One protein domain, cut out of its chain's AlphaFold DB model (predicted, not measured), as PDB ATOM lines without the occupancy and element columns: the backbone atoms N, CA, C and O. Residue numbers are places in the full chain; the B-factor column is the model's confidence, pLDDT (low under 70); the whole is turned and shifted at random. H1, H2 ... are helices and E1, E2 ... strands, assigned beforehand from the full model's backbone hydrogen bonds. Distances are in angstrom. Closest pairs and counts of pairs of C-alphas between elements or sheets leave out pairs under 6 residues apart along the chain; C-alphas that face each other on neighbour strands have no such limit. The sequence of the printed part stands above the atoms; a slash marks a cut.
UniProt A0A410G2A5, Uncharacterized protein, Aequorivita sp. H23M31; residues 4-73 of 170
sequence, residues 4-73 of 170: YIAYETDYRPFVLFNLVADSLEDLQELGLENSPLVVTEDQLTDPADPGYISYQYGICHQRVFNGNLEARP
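Overview. This is residues 4 to 73 of the 170 residues of an uncharacterized protein of Aequorivita sp. H23M31 (UniProt A0A410G2A5). A small, loosely formed sandwich: a three-stranded sheet, E2, E1 and E3, has the hairpin E4 and E5 over part of it, partly face to face and with strands crossed. The short helix H1 sits at one far end, and the short helix H2 follows directly on E3; from H2 a long loop, residues 46 to 61, leads to the hairpin. The printed part has 70 residues, with named elements in the order E1, E2, H1, E3, H2, E4, E5, and both sheets are antiparallel, ordered E2 - E1 - E3 and E4 - E5. The class is mixed, helices and strands, with under half of the residues, 34, in named elements. The whole is compact, with a radius of gyration of the C-alphas of 12.1 A and spans of 35 by 27 by 17 A.

Arrangement. Begin with the inner strand E1, residues 4 to 8. On E2, residues 15 to 21, its antiparallel hairpin partner, find N 5 and O 18 within hydrogen-bond range at 2.8 A. E3, residues 38 to 40, is antiparallel to E1, with N 4 and O 39 at 2.9 A. H1, residues 24 to 29, only grazes this sheet; its closest C-alpha pair with E2 is Ala 21 and Leu 27, 5.3 A. E2, H1 and E3 form a split strand-helix-strand unit, two strands of one sheet that are not neighbours, with a helix between them along the chain and E1 between them in the sheet, and its crossover is right-handed. H2, residues 41 to 45, also only grazes the sheet. Next look at the hairpin E4, residues 62 to 65, and E5, residues 68 to 71, where N 63 and O 70 are 2.8 A apart. The two sheets form the sandwich, two sheets face to face, their strands at 87 degrees; the closest C-alphas of E2 and E4 are those of Val 15 and Arg 63, 6.4 A. E3 and E5 are only just apart, at 8.4 A. In H1 and H2 every O i to N i+4 pair is within hydrogen-bond range.

Along the chain. Find C-alpha 4 at (282.343, 178.753, 193.270); from there E1 runs 13.2 A to C-alpha 8. E2 covers 18.4 A, H1 8.7 A, E3 7.1 A, H2 6.2 A and E4 9.3 A. E5 covers 9.8 A and ends at C-alpha 71, (267.131, 172.624, 188.607).

Size, cuts and confidence. The two C-alphas farthest apart are those of Glu 29 and Tyr 57, 36.1 A. The printed part has no cut, and its one long link is H2 to E4. In that link residues 55 to 56 pair antiparallel with residues 59 to 60. The mean pLDDT of the printed part is 92.1, and no printed residue is under 70.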
ATOM      1  N   TYR A   4     282.218 180.178 193.032       97.44
ATOM      2  CA  TYR A   4     282.343 178.753 193.270       97.44
ATOM      3  C   TYR A   4     281.958 177.968 192.026       97.44
ATOM      4  O   TYR A   4     281.004 178.332 191.349       97.44
ATOM      5  N   ILE A   5     282.658 176.872 191.742       96.56
ATOM      6  CA  ILE A   5     282.327 175.970 190.636       96.56
ATOM      7  C   ILE A   5     281.629 174.716 191.148       96.56
ATOM      8  O   ILE A   5     282.095 174.070 192.094       96.56
ATOM      9  N   ALA A   6     280.519 174.371 190.505       96.31
ATOM     10  CA  ALA A   6     279.796 173.135 190.742       96.31
ATOM     11  C   ALA A   6     280.583 171.923 190.221       96.31
ATOM     12  O   ALA A   6     281.123 171.943 189.114       96.31
ATOM     13  N   TYR A   7     280.583 170.834 190.984       93.38
ATOM     14  CA  TYR A   7     281.059 169.527 190.537       93.38
ATOM     15  C   TYR A   7     280.181 168.416 191.100       93.38
ATOM     16  O   TYR A   7     279.618 168.537 192.194       93.38
ATOM     17  N   GLU A   8     280.060 167.329 190.343       91.62
ATOM     18  CA  GLU A   8     279.283 166.173 190.768       91.62
ATOM     19  C   GLU A   8     280.085 165.248 191.680       91.62
ATOM     20  O   GLU A   8     281.308 165.140 191.595       91.62
ATOM     21  N   THR A   9     279.365 164.562 192.559       88.56
ATOM     22  CA  THR A   9     279.914 163.542 193.448       88.56
ATOM     23  C   THR A   9     279.009 162.318 193.455       88.56
ATOM     24  O   THR A   9     277.792 162.430 193.308       88.56
ATOM     25  N   ASP A  10     279.595 161.145 193.696       83.06
ATOM     26  CA  ASP A  10     278.849 159.877 193.788       83.06
ATOM     27  C   ASP A  10     278.014 159.764 195.075       83.06
ATOM     28  O   ASP A  10     277.228 158.831 195.258       83.06
ATOM     29  N   TYR A  11     278.181 160.723 195.986       79.94
ATOM     30  CA  TYR A  11     277.564 160.742 197.302       79.94
ATOM     31  C   TYR A  11     276.780 162.028 197.500       79.94
ATOM     32  O   TYR A  11     277.024 163.048 196.866       79.94
ATOM     33  N   ARG A  12     275.825 162.004 198.423       77.81
ATOM     34  CA  ARG A  12     275.061 163.198 198.778       77.81
ATOM     35  C   ARG A  12     275.988 164.299 199.308       77.81
ATOM     36  O   ARG A  12     276.830 163.991 200.151       77.81
ATOM     37  N   PRO A  13     275.827 165.556 198.854       77.62
ATOM     38  CA  PRO A  13     274.656 166.107 198.157       77.62
ATOM     39  C   PRO A  13     274.624 166.054 196.621       77.62
ATOM     40  O   PRO A  13     273.821 166.765 196.014       77.62
ATOM     41  N   PHE A  14     275.408 165.173 195.996       84.69
ATOM     42  CA  PHE A  14     275.529 164.927 194.551       84.69
ATOM     43  C   PHE A  14     276.106 166.088 193.745       84.69
ATOM     44  O   PHE A  14     276.770 165.833 192.752       84.69
ATOM     45  N   VAL A  15     275.918 167.332 194.188       92.06
ATOM     46  CA  VAL A  15     276.608 168.518 193.677       92.06
ATOM     47  C   VAL A  15     277.200 169.296 194.845       92.06
ATOM     48  O   VAL A  15     276.498 169.640 195.803       92.06
ATOM     49  N   LEU A  16     278.492 169.575 194.744       92.94
ATOM     50  CA  LEU A  16     279.249 170.407 195.669       92.94
ATOM     51  C   LEU A  16     279.843 171.603 194.926       92.94
ATOM     52  O   LEU A  16     279.910 171.610 193.698       92.94
ATOM     53  N   PHE A  17     280.271 172.606 195.688       95.56
ATOM     54  CA  PHE A  17     280.782 173.867 195.169       95.56
ATOM     55  C   PHE A  17     282.156 174.150 195.772       95.56
ATOM     56  O   PHE A  17     282.292 174.239 196.992       95.56
ATOM     57  N   ASN A  18     283.177 174.274 194.925       95.94
ATOM     58  CA  ASN A  18     284.527 174.640 195.354       95.94
ATOM     59  C   ASN A  18     284.788 176.104 195.027       95.94
ATOM     60  O   ASN A  18     284.450 176.543 193.932       95.94
ATOM     61  N   LEU A  19     285.420 176.833 195.946       96.50
ATOM     62  CA  LEU A  19     285.897 178.190 195.682       96.50
ATOM     63  C   LEU A  19     286.894 178.155 194.516       96.50
ATOM     64  O   LEU A  19     287.847 177.375 194.557       96.50
ATOM     65  N   VAL A  20     286.673 178.987 193.497       96.19
ATOM     66  CA  VAL A  20     287.574 179.096 192.334       96.19
ATOM     67  C   VAL A  20     288.179 180.476 192.158       96.19
ATOM     68  O   VAL A  20     289.251 180.582 191.578       96.19
ATOM     69  N   ALA A  21     287.509 181.515 192.651       96.19
ATOM     70  CA  ALA A  21     287.963 182.892 192.537       96.19
ATOM     71  C   ALA A  21     287.410 183.730 193.696       96.19
ATOM     72  O   ALA A  21     286.249 183.575 194.085       96.19
ATOM     73  N   ASP A  22     288.229 184.632 194.237       96.19
ATOM     74  CA  ASP A  22     287.827 185.561 195.302       96.19
ATOM     75  C   ASP A  22     287.263 186.884 194.746       96.19
ATOM     76  O   ASP A  22     286.622 187.662 195.469       96.19
ATOM     77  N   SER A  23     287.465 187.126 193.448       95.00
ATOM     78  CA  SER A  23     286.992 188.297 192.718       95.00
ATOM     79  C   SER A  23     286.583 187.965 191.275       95.00
ATOM     80  O   SER A  23     286.862 186.884 190.758       95.00
ATOM     81  N   LEU A  24     285.896 188.903 190.612       93.56
ATOM     82  CA  LEU A  24     285.518 188.761 189.201       93.56
ATOM     83  C   LEU A  24     286.742 188.817 188.275       93.56
ATOM     84  O   LEU A  24     286.744 188.160 187.242       93.56
ATOM     85  N   GLU A  25     287.762 189.594 188.646       95.94
ATOM     86  CA  GLU A  25     289.011 189.713 187.888       95.94
ATOM     87  C   GLU A  25     289.748 188.369 187.868       95.94
ATOM     88  O   GLU A  25     290.031 187.856 186.790       95.94
ATOM     89  N   ASP A  26     289.898 187.716 189.029       95.69
ATOM     90  CA  ASP A  26     290.485 186.369 189.109       95.69
ATOM     91  C   ASP A  26     289.689 185.356 188.268       95.69
ATOM     92  O   ASP A  26     290.252 184.496 187.593       95.69
ATOM     93  N   LEU A  27     288.354 185.455 188.277       95.12
ATOM     94  CA  LEU A  27     287.495 184.563 187.501       95.12
ATOM     95  C   LEU A  27     287.673 184.752 185.983       95.12
ATOM     96  O   LEU A  27     287.647 183.768 185.239       95.12
ATOM     97  N   GLN A  28     287.861 185.998 185.536       94.94
ATOM     98  CA  GLN A  28     288.144 186.348 184.140       94.94
ATOM     99  C   GLN A  28     289.536 185.885 183.708       94.94
ATOM    100  O   GLN A  28     289.693 185.369 182.602       94.94
ATOM    101  N   GLU A  29     290.542 186.009 184.575       95.56
ATOM    102  CA  GLU A  29     291.885 185.478 184.311       95.56
ATOM    103  C   GLU A  29     291.876 183.953 184.137       95.56
ATOM    104  O   GLU A  29     292.619 183.410 183.316       95.56
ATOM    105  N   LEU A  30     290.992 183.260 184.860       94.56
ATOM    106  CA  LEU A  30     290.765 181.821 184.718       94.56
ATOM    107  C   LEU A  30     289.922 181.446 183.482       94.56
ATOM    108  O   LEU A  30     289.820 180.258 183.165       94.56
ATOM    109  N   GLY A  31     289.319 182.416 182.785       94.19
ATOM    110  CA  GLY A  31     288.427 182.185 181.642       94.19
ATOM    111  C   GLY A  31     287.124 181.467 182.016       94.19
ATOM    112  O   GLY A  31     286.570 180.713 181.213       94.19
ATOM    113  N   LEU A  32     286.675 181.628 183.264       93.75
ATOM    114  CA  LEU A  32     285.510 180.945 183.833       93.75
ATOM    115  C   LEU A  32     284.306 181.874 184.030       93.75
ATOM    116  O   LEU A  32     283.262 181.421 184.495       93.75
ATOM    117  N   GLU A  33     284.410 183.147 183.656       91.75
ATOM    118  CA  GLU A  33     283.385 184.171 183.873       91.75
ATOM    119  C   GLU A  33     282.059 183.878 183.159       91.75
ATOM    120  O   GLU A  33     281.007 184.348 183.582       91.75
ATOM    121  N   ASN A  34     282.110 183.062 182.106       91.06
ATOM    122  CA  ASN A  34     280.950 182.611 181.339       91.06
ATOM    123  C   ASN A  34     280.595 181.134 181.597       91.06
ATOM    124  O   ASN A  34     279.778 180.559 180.876       91.06
ATOM    125  N   SER A  35     281.229 180.489 182.582       94.44
ATOM    126  CA  SER A  35     280.980 179.081 182.883       94.44
ATOM    127  C   SER A  35     279.584 178.898 183.493       94.44
ATOM    128  O   SER A  35     279.308 179.468 184.550       94.44
ATOM    129  N   PRO A  36     278.718 178.045 182.916       93.44
ATOM    130  CA  PRO A  36     277.376 177.782 183.446       93.44
ATOM    131  C   PRO A  36     277.389 176.970 184.754       93.44
ATOM    132  O   PRO A  36     276.331 176.666 185.301       93.44
ATOM    133  N   LEU A  37     278.573 176.574 185.232       96.00
ATOM    134  CA  LEU A  37     278.776 175.866 186.496       96.00
ATOM    135  C   LEU A  37     279.278 176.784 187.612       96.00
ATOM    136  O   LEU A  37     279.362 176.339 188.756       96.00
ATOM    137  N   VAL A  38     279.648 178.026 187.287       96.44
ATOM    138  CA  VAL A  38     280.124 178.993 188.273       96.44
ATOM    139  C   VAL A  38     278.947 179.775 188.842       96.44
ATOM    140  O   VAL A  38     278.083 180.250 188.112       96.44
ATOM    141  N   VAL A  39     278.934 179.906 190.164       95.75
ATOM    142  CA  VAL A  39     277.912 180.614 190.939       95.75
ATOM    143  C   VAL A  39     278.575 181.578 191.915       95.75
ATOM    144  O   VAL A  39     279.755 181.429 192.247       95.75
ATOM    145  N   THR A  40     277.830 182.573 192.382       95.69
ATOM    146  CA  THR A  40     278.308 183.510 193.405       95.69
ATOM    147  C   THR A  40     278.156 182.934 194.813       95.69
ATOM    148  O   THR A  40     277.408 181.985 195.048       95.69
ATOM    149  N   GLU A  41     278.861 183.533 195.770       95.19
ATOM    150  CA  GLU A  41     278.677 183.270 197.202       95.19
ATOM    151  C   GLU A  41     277.220 183.466 197.643       95.19
ATOM    152  O   GLU A  41     276.667 182.597 198.313       95.19
ATOM    153  N   ASP A  42     276.567 184.541 197.189       96.00
ATOM    154  CA  ASP A  42     275.181 184.862 197.555       96.00
ATOM    155  C   ASP A  42     274.204 183.765 197.117       96.00
ATOM    156  O   ASP A  42     273.351 183.350 197.901       96.00
ATOM    157  N   GLN A  43     274.399 183.177 195.931       95.31
ATOM    158  CA  GLN A  43     273.608 182.025 195.486       95.31
ATOM    159  C   GLN A  43     273.764 180.801 196.403       95.31
ATOM    160  O   GLN A  43     272.897 179.933 196.400       95.31
ATOM    161  N   LEU A  44     274.836 180.692 197.190       93.00
ATOM    162  CA  LEU A  44     275.046 179.590 198.137       93.00
ATOM    163  C   LEU A  44     274.628 179.935 199.572       93.00
ATOM    164  O   LEU A  44     274.369 179.019 200.355       93.00
ATOM    165  N   THR A  45     274.582 181.220 199.939       93.00
ATOM    166  CA  THR A  45     274.419 181.644 201.340       93.00
ATOM    167  C   THR A  45     273.217 182.535 201.627       93.00
ATOM    168  O   THR A  45     272.823 182.609 202.790       93.00
ATOM    169  N   ASP A  46     272.628 183.197 200.628       94.25
ATOM    170  CA  ASP A  46     271.510 184.128 200.808       94.25
ATOM    171  C   ASP A  46     270.186 183.556 200.262       94.25
ATOM    172  O   ASP A  46     269.965 183.552 199.052       94.25
ATOM    173  N   PRO A  47     269.247 183.127 201.130       92.25
ATOM    174  CA  PRO A  47     267.925 182.663 200.712       92.25
ATOM    175  C   PRO A  47     267.057 183.713 200.005       92.25
ATOM    176  O   PRO A  47     266.020 183.347 199.447       92.25
ATOM    177  N   ALA A  48     267.413 185.000 200.077       94.44
ATOM    178  CA  ALA A  48     266.731 186.070 199.358       94.44
ATOM    179  C   ALA A  48     267.249 186.251 197.918       94.44
ATOM    180  O   ALA A  48     266.585 186.931 197.129       94.44
ATOM    181  N   ASP A  49     268.386 185.641 197.560       93.25
ATOM    182  CA  ASP A  49     268.913 185.683 196.200       93.25
ATOM    183  C   ASP A  49     267.986 184.906 195.237       93.25
ATOM    184  O   ASP A  49     267.619 183.756 195.511       93.25
ATOM    185  N   PRO A  50     267.586 185.481 194.084       88.25
ATOM    186  CA  PRO A  50     266.726 184.799 193.113       88.25
ATOM    187  C   PRO A  50     267.308 183.490 192.557       88.25
ATOM    188  O   PRO A  50     266.560 182.638 192.076       88.25
ATOM    189  N   GLY A  51     268.631 183.345 192.587       90.25
ATOM    190  CA  GLY A  51     269.387 182.171 192.178       90.25
ATOM    191  C   GLY A  51     269.831 181.285 193.341       90.25
ATOM    192  O   GLY A  51     270.705 180.447 193.116       90.25
ATOM    193  N   TYR A  52     269.263 181.445 194.544       94.25
ATOM    194  CA  TYR A  52     269.646 180.675 195.729       94.25
ATOM    195  C   TYR A  52     269.559 179.156 195.514       94.25
ATOM    196  O   TYR A  52     268.539 178.587 195.105       94.25
ATOM    197  N   ILE A  53     270.645 178.477 195.860       94.12
ATOM    198  CA  ILE A  53     270.846 177.043 195.731       94.12
ATOM    199  C   ILE A  53     270.592 176.414 197.089       94.12
ATOM    200  O   ILE A  53     271.421 176.411 197.996       94.12
ATOM    201  N   SER A  54     269.399 175.853 197.215       91.31
ATOM    202  CA  SER A  54     268.976 175.185 198.434       91.31
ATOM    203  C   SER A  54     269.386 173.715 198.462       91.31
ATOM    204  O   SER A  54     269.499 173.029 197.441       91.31
ATOM    205  N   TYR A  55     269.553 173.230 199.688       88.88
ATOM    206  CA  TYR A  55     269.752 171.826 199.999       88.88
ATOM    207  C   TYR A  55     268.591 171.331 200.858       88.88
ATOM    208  O   TYR A  55     268.216 171.977 201.835       88.88
ATOM    209  N   GLN A  56     268.057 170.152 200.544       83.88
ATOM    210  CA  GLN A  56     267.043 169.494 201.366       83.88
ATOM    211  C   GLN A  56     267.446 168.044 201.611       83.88
ATOM    212  O   GLN A  56     267.778 167.323 200.679       83.88
ATOM    213  N   TYR A  57     267.461 167.605 202.873       77.62
ATOM    214  CA  TYR A  57     267.884 166.243 203.252       77.62
ATOM    215  C   TYR A  57     269.279 165.858 202.725       77.62
ATOM    216  O   TYR A  57     269.524 164.708 202.343       77.62
ATOM    217  N   GLY A  58     270.182 166.843 202.663       77.12
ATOM    218  CA  GLY A  58     271.504 166.680 202.068       77.12
ATOM    219  C   GLY A  58     271.452 166.400 200.566       77.12
ATOM    220  O   GLY A  58     272.314 165.694 200.079       77.12
ATOM    221  N   ILE A  59     270.444 166.877 199.835       85.75
ATOM    222  CA  ILE A  59     270.333 166.783 198.374       85.75
ATOM    223  C   ILE A  59     270.392 168.206 197.822       85.75
ATOM    224  O   ILE A  59     269.598 169.047 198.243       85.75
ATOM    225  N   CYS A  60     271.308 168.477 196.892       91.38
ATOM    226  CA  CYS A  60     271.328 169.747 196.172       91.38
ATOM    227  C   CYS A  60     270.124 169.827 195.220       91.38
ATOM    228  O   CYS A  60     269.877 168.897 194.441       91.38
ATOM    229  N   HIS A  61     269.386 170.940 195.256       91.69
ATOM    230  CA  HIS A  61     268.289 171.201 194.317       91.69
ATOM    231  C   HIS A  61     268.761 171.557 192.906       91.69
ATOM    232  O   HIS A  61     267.933 171.698 192.013       91.69
ATOM    233  N   GLN A  62     270.070 171.651 192.687       93.56
ATOM    234  CA  GLN A  62     270.674 171.737 191.365       93.56
ATOM    235  C   GLN A  62     271.322 170.393 190.987       93.56
ATOM    236  O   GLN A  62     271.703 169.579 191.839       93.56
ATOM    237  N   ARG A  63     271.441 170.148 189.685       92.62
ATOM    238  CA  ARG A  63     272.206 169.045 189.095       92.62
ATOM    239  C   ARG A  63     273.073 169.576 187.961       92.62
ATOM    240  O   ARG A  63     272.719 170.582 187.347       92.62
ATOM    241  N   VAL A  64     274.177 168.893 187.673       93.62
ATOM    242  CA  VAL A  64     274.939 169.167 186.457       93.62
ATOM    243  C   VAL A  64     274.364 168.285 185.357       93.62
ATOM    244  O   VAL A  64     274.375 167.063 185.450       93.62
ATOM    245  N   PHE A  65     273.814 168.888 184.309       92.62
ATOM    246  CA  PHE A  65     273.244 168.147 183.190       92.62
ATOM    247  C   PHE A  65     273.667 168.785 181.875       92.62
ATOM    248  O   PHE A  65     273.509 169.986 181.667       92.62
ATOM    249  N   ASN A  66     274.252 167.976 180.987       91.88
ATOM    250  CA  ASN A  66     274.816 168.439 179.716       91.88
ATOM    251  C   ASN A  66     275.753 169.655 179.868       91.88
ATOM    252  O   ASN A  66     275.731 170.568 179.047       91.88
ATOM    253  N   GLY A  67     276.562 169.670 180.934       91.00
ATOM    254  CA  GLY A  67     277.522 170.741 181.211       91.00
ATOM    255  C   GLY A  67     276.921 172.021 181.795       91.00
ATOM    256  O   GLY A  67     277.659 172.984 181.955       91.00
ATOM    257  N   ASN A  68     275.630 172.037 182.138       93.88
ATOM    258  CA  ASN A  68     274.963 173.185 182.751       93.88
ATOM    259  C   ASN A  68     274.501 172.872 184.169       93.88
ATOM    260  O   ASN A  68     274.141 171.732 184.471       93.88
ATOM    261  N   LEU A  69     274.460 173.902 185.013       93.75
ATOM    262  CA  LEU A  69     273.783 173.832 186.296       93.75
ATOM    263  C   LEU A  69     272.291 174.096 186.080       93.75
ATOM    264  O   LEU A  69     271.897 175.172 185.632       93.75
ATOM    265  N   GLU A  70     271.459 173.102 186.367       93.94
ATOM    266  CA  GLU A  70     270.012 173.206 186.197       93.94
ATOM    267  C   GLU A  70     269.248 172.639 187.391       93.94
ATOM    268  O   GLU A  70     269.748 171.795 188.145       93.94
ATOM    269  N   ALA A  71     267.995 173.076 187.533       92.62
ATOM    270  CA  ALA A  71     267.131 172.624 188.607       92.62
ATOM    271  C   ALA A  71     266.935 171.105 188.536       92.62
ATOM    272  O   ALA A  71     266.521 170.540 187.519       92.62
ATOM    273  N   ARG A  72     267.193 170.435 189.656       91.69
ATOM    274  CA  ARG A  72     266.940 169.011 189.804       91.69
ATOM    275  C   ARG A  72     265.428 168.760 189.746       91.69
ATOM    276  O   ARG A  72     264.676 169.408 190.477       91.69
ATOM    277  N   PRO A  73     264.959 167.787 188.946       91.88
ATOM    278  CA  PRO A  73     263.546 167.439 188.908       91.88
ATOM    279  C   PRO A  73     263.005 167.060 190.292       91.88
ATOM    280  O   PRO A  73     263.609 166.266 191.017       91.88
TER     281      PRO A  73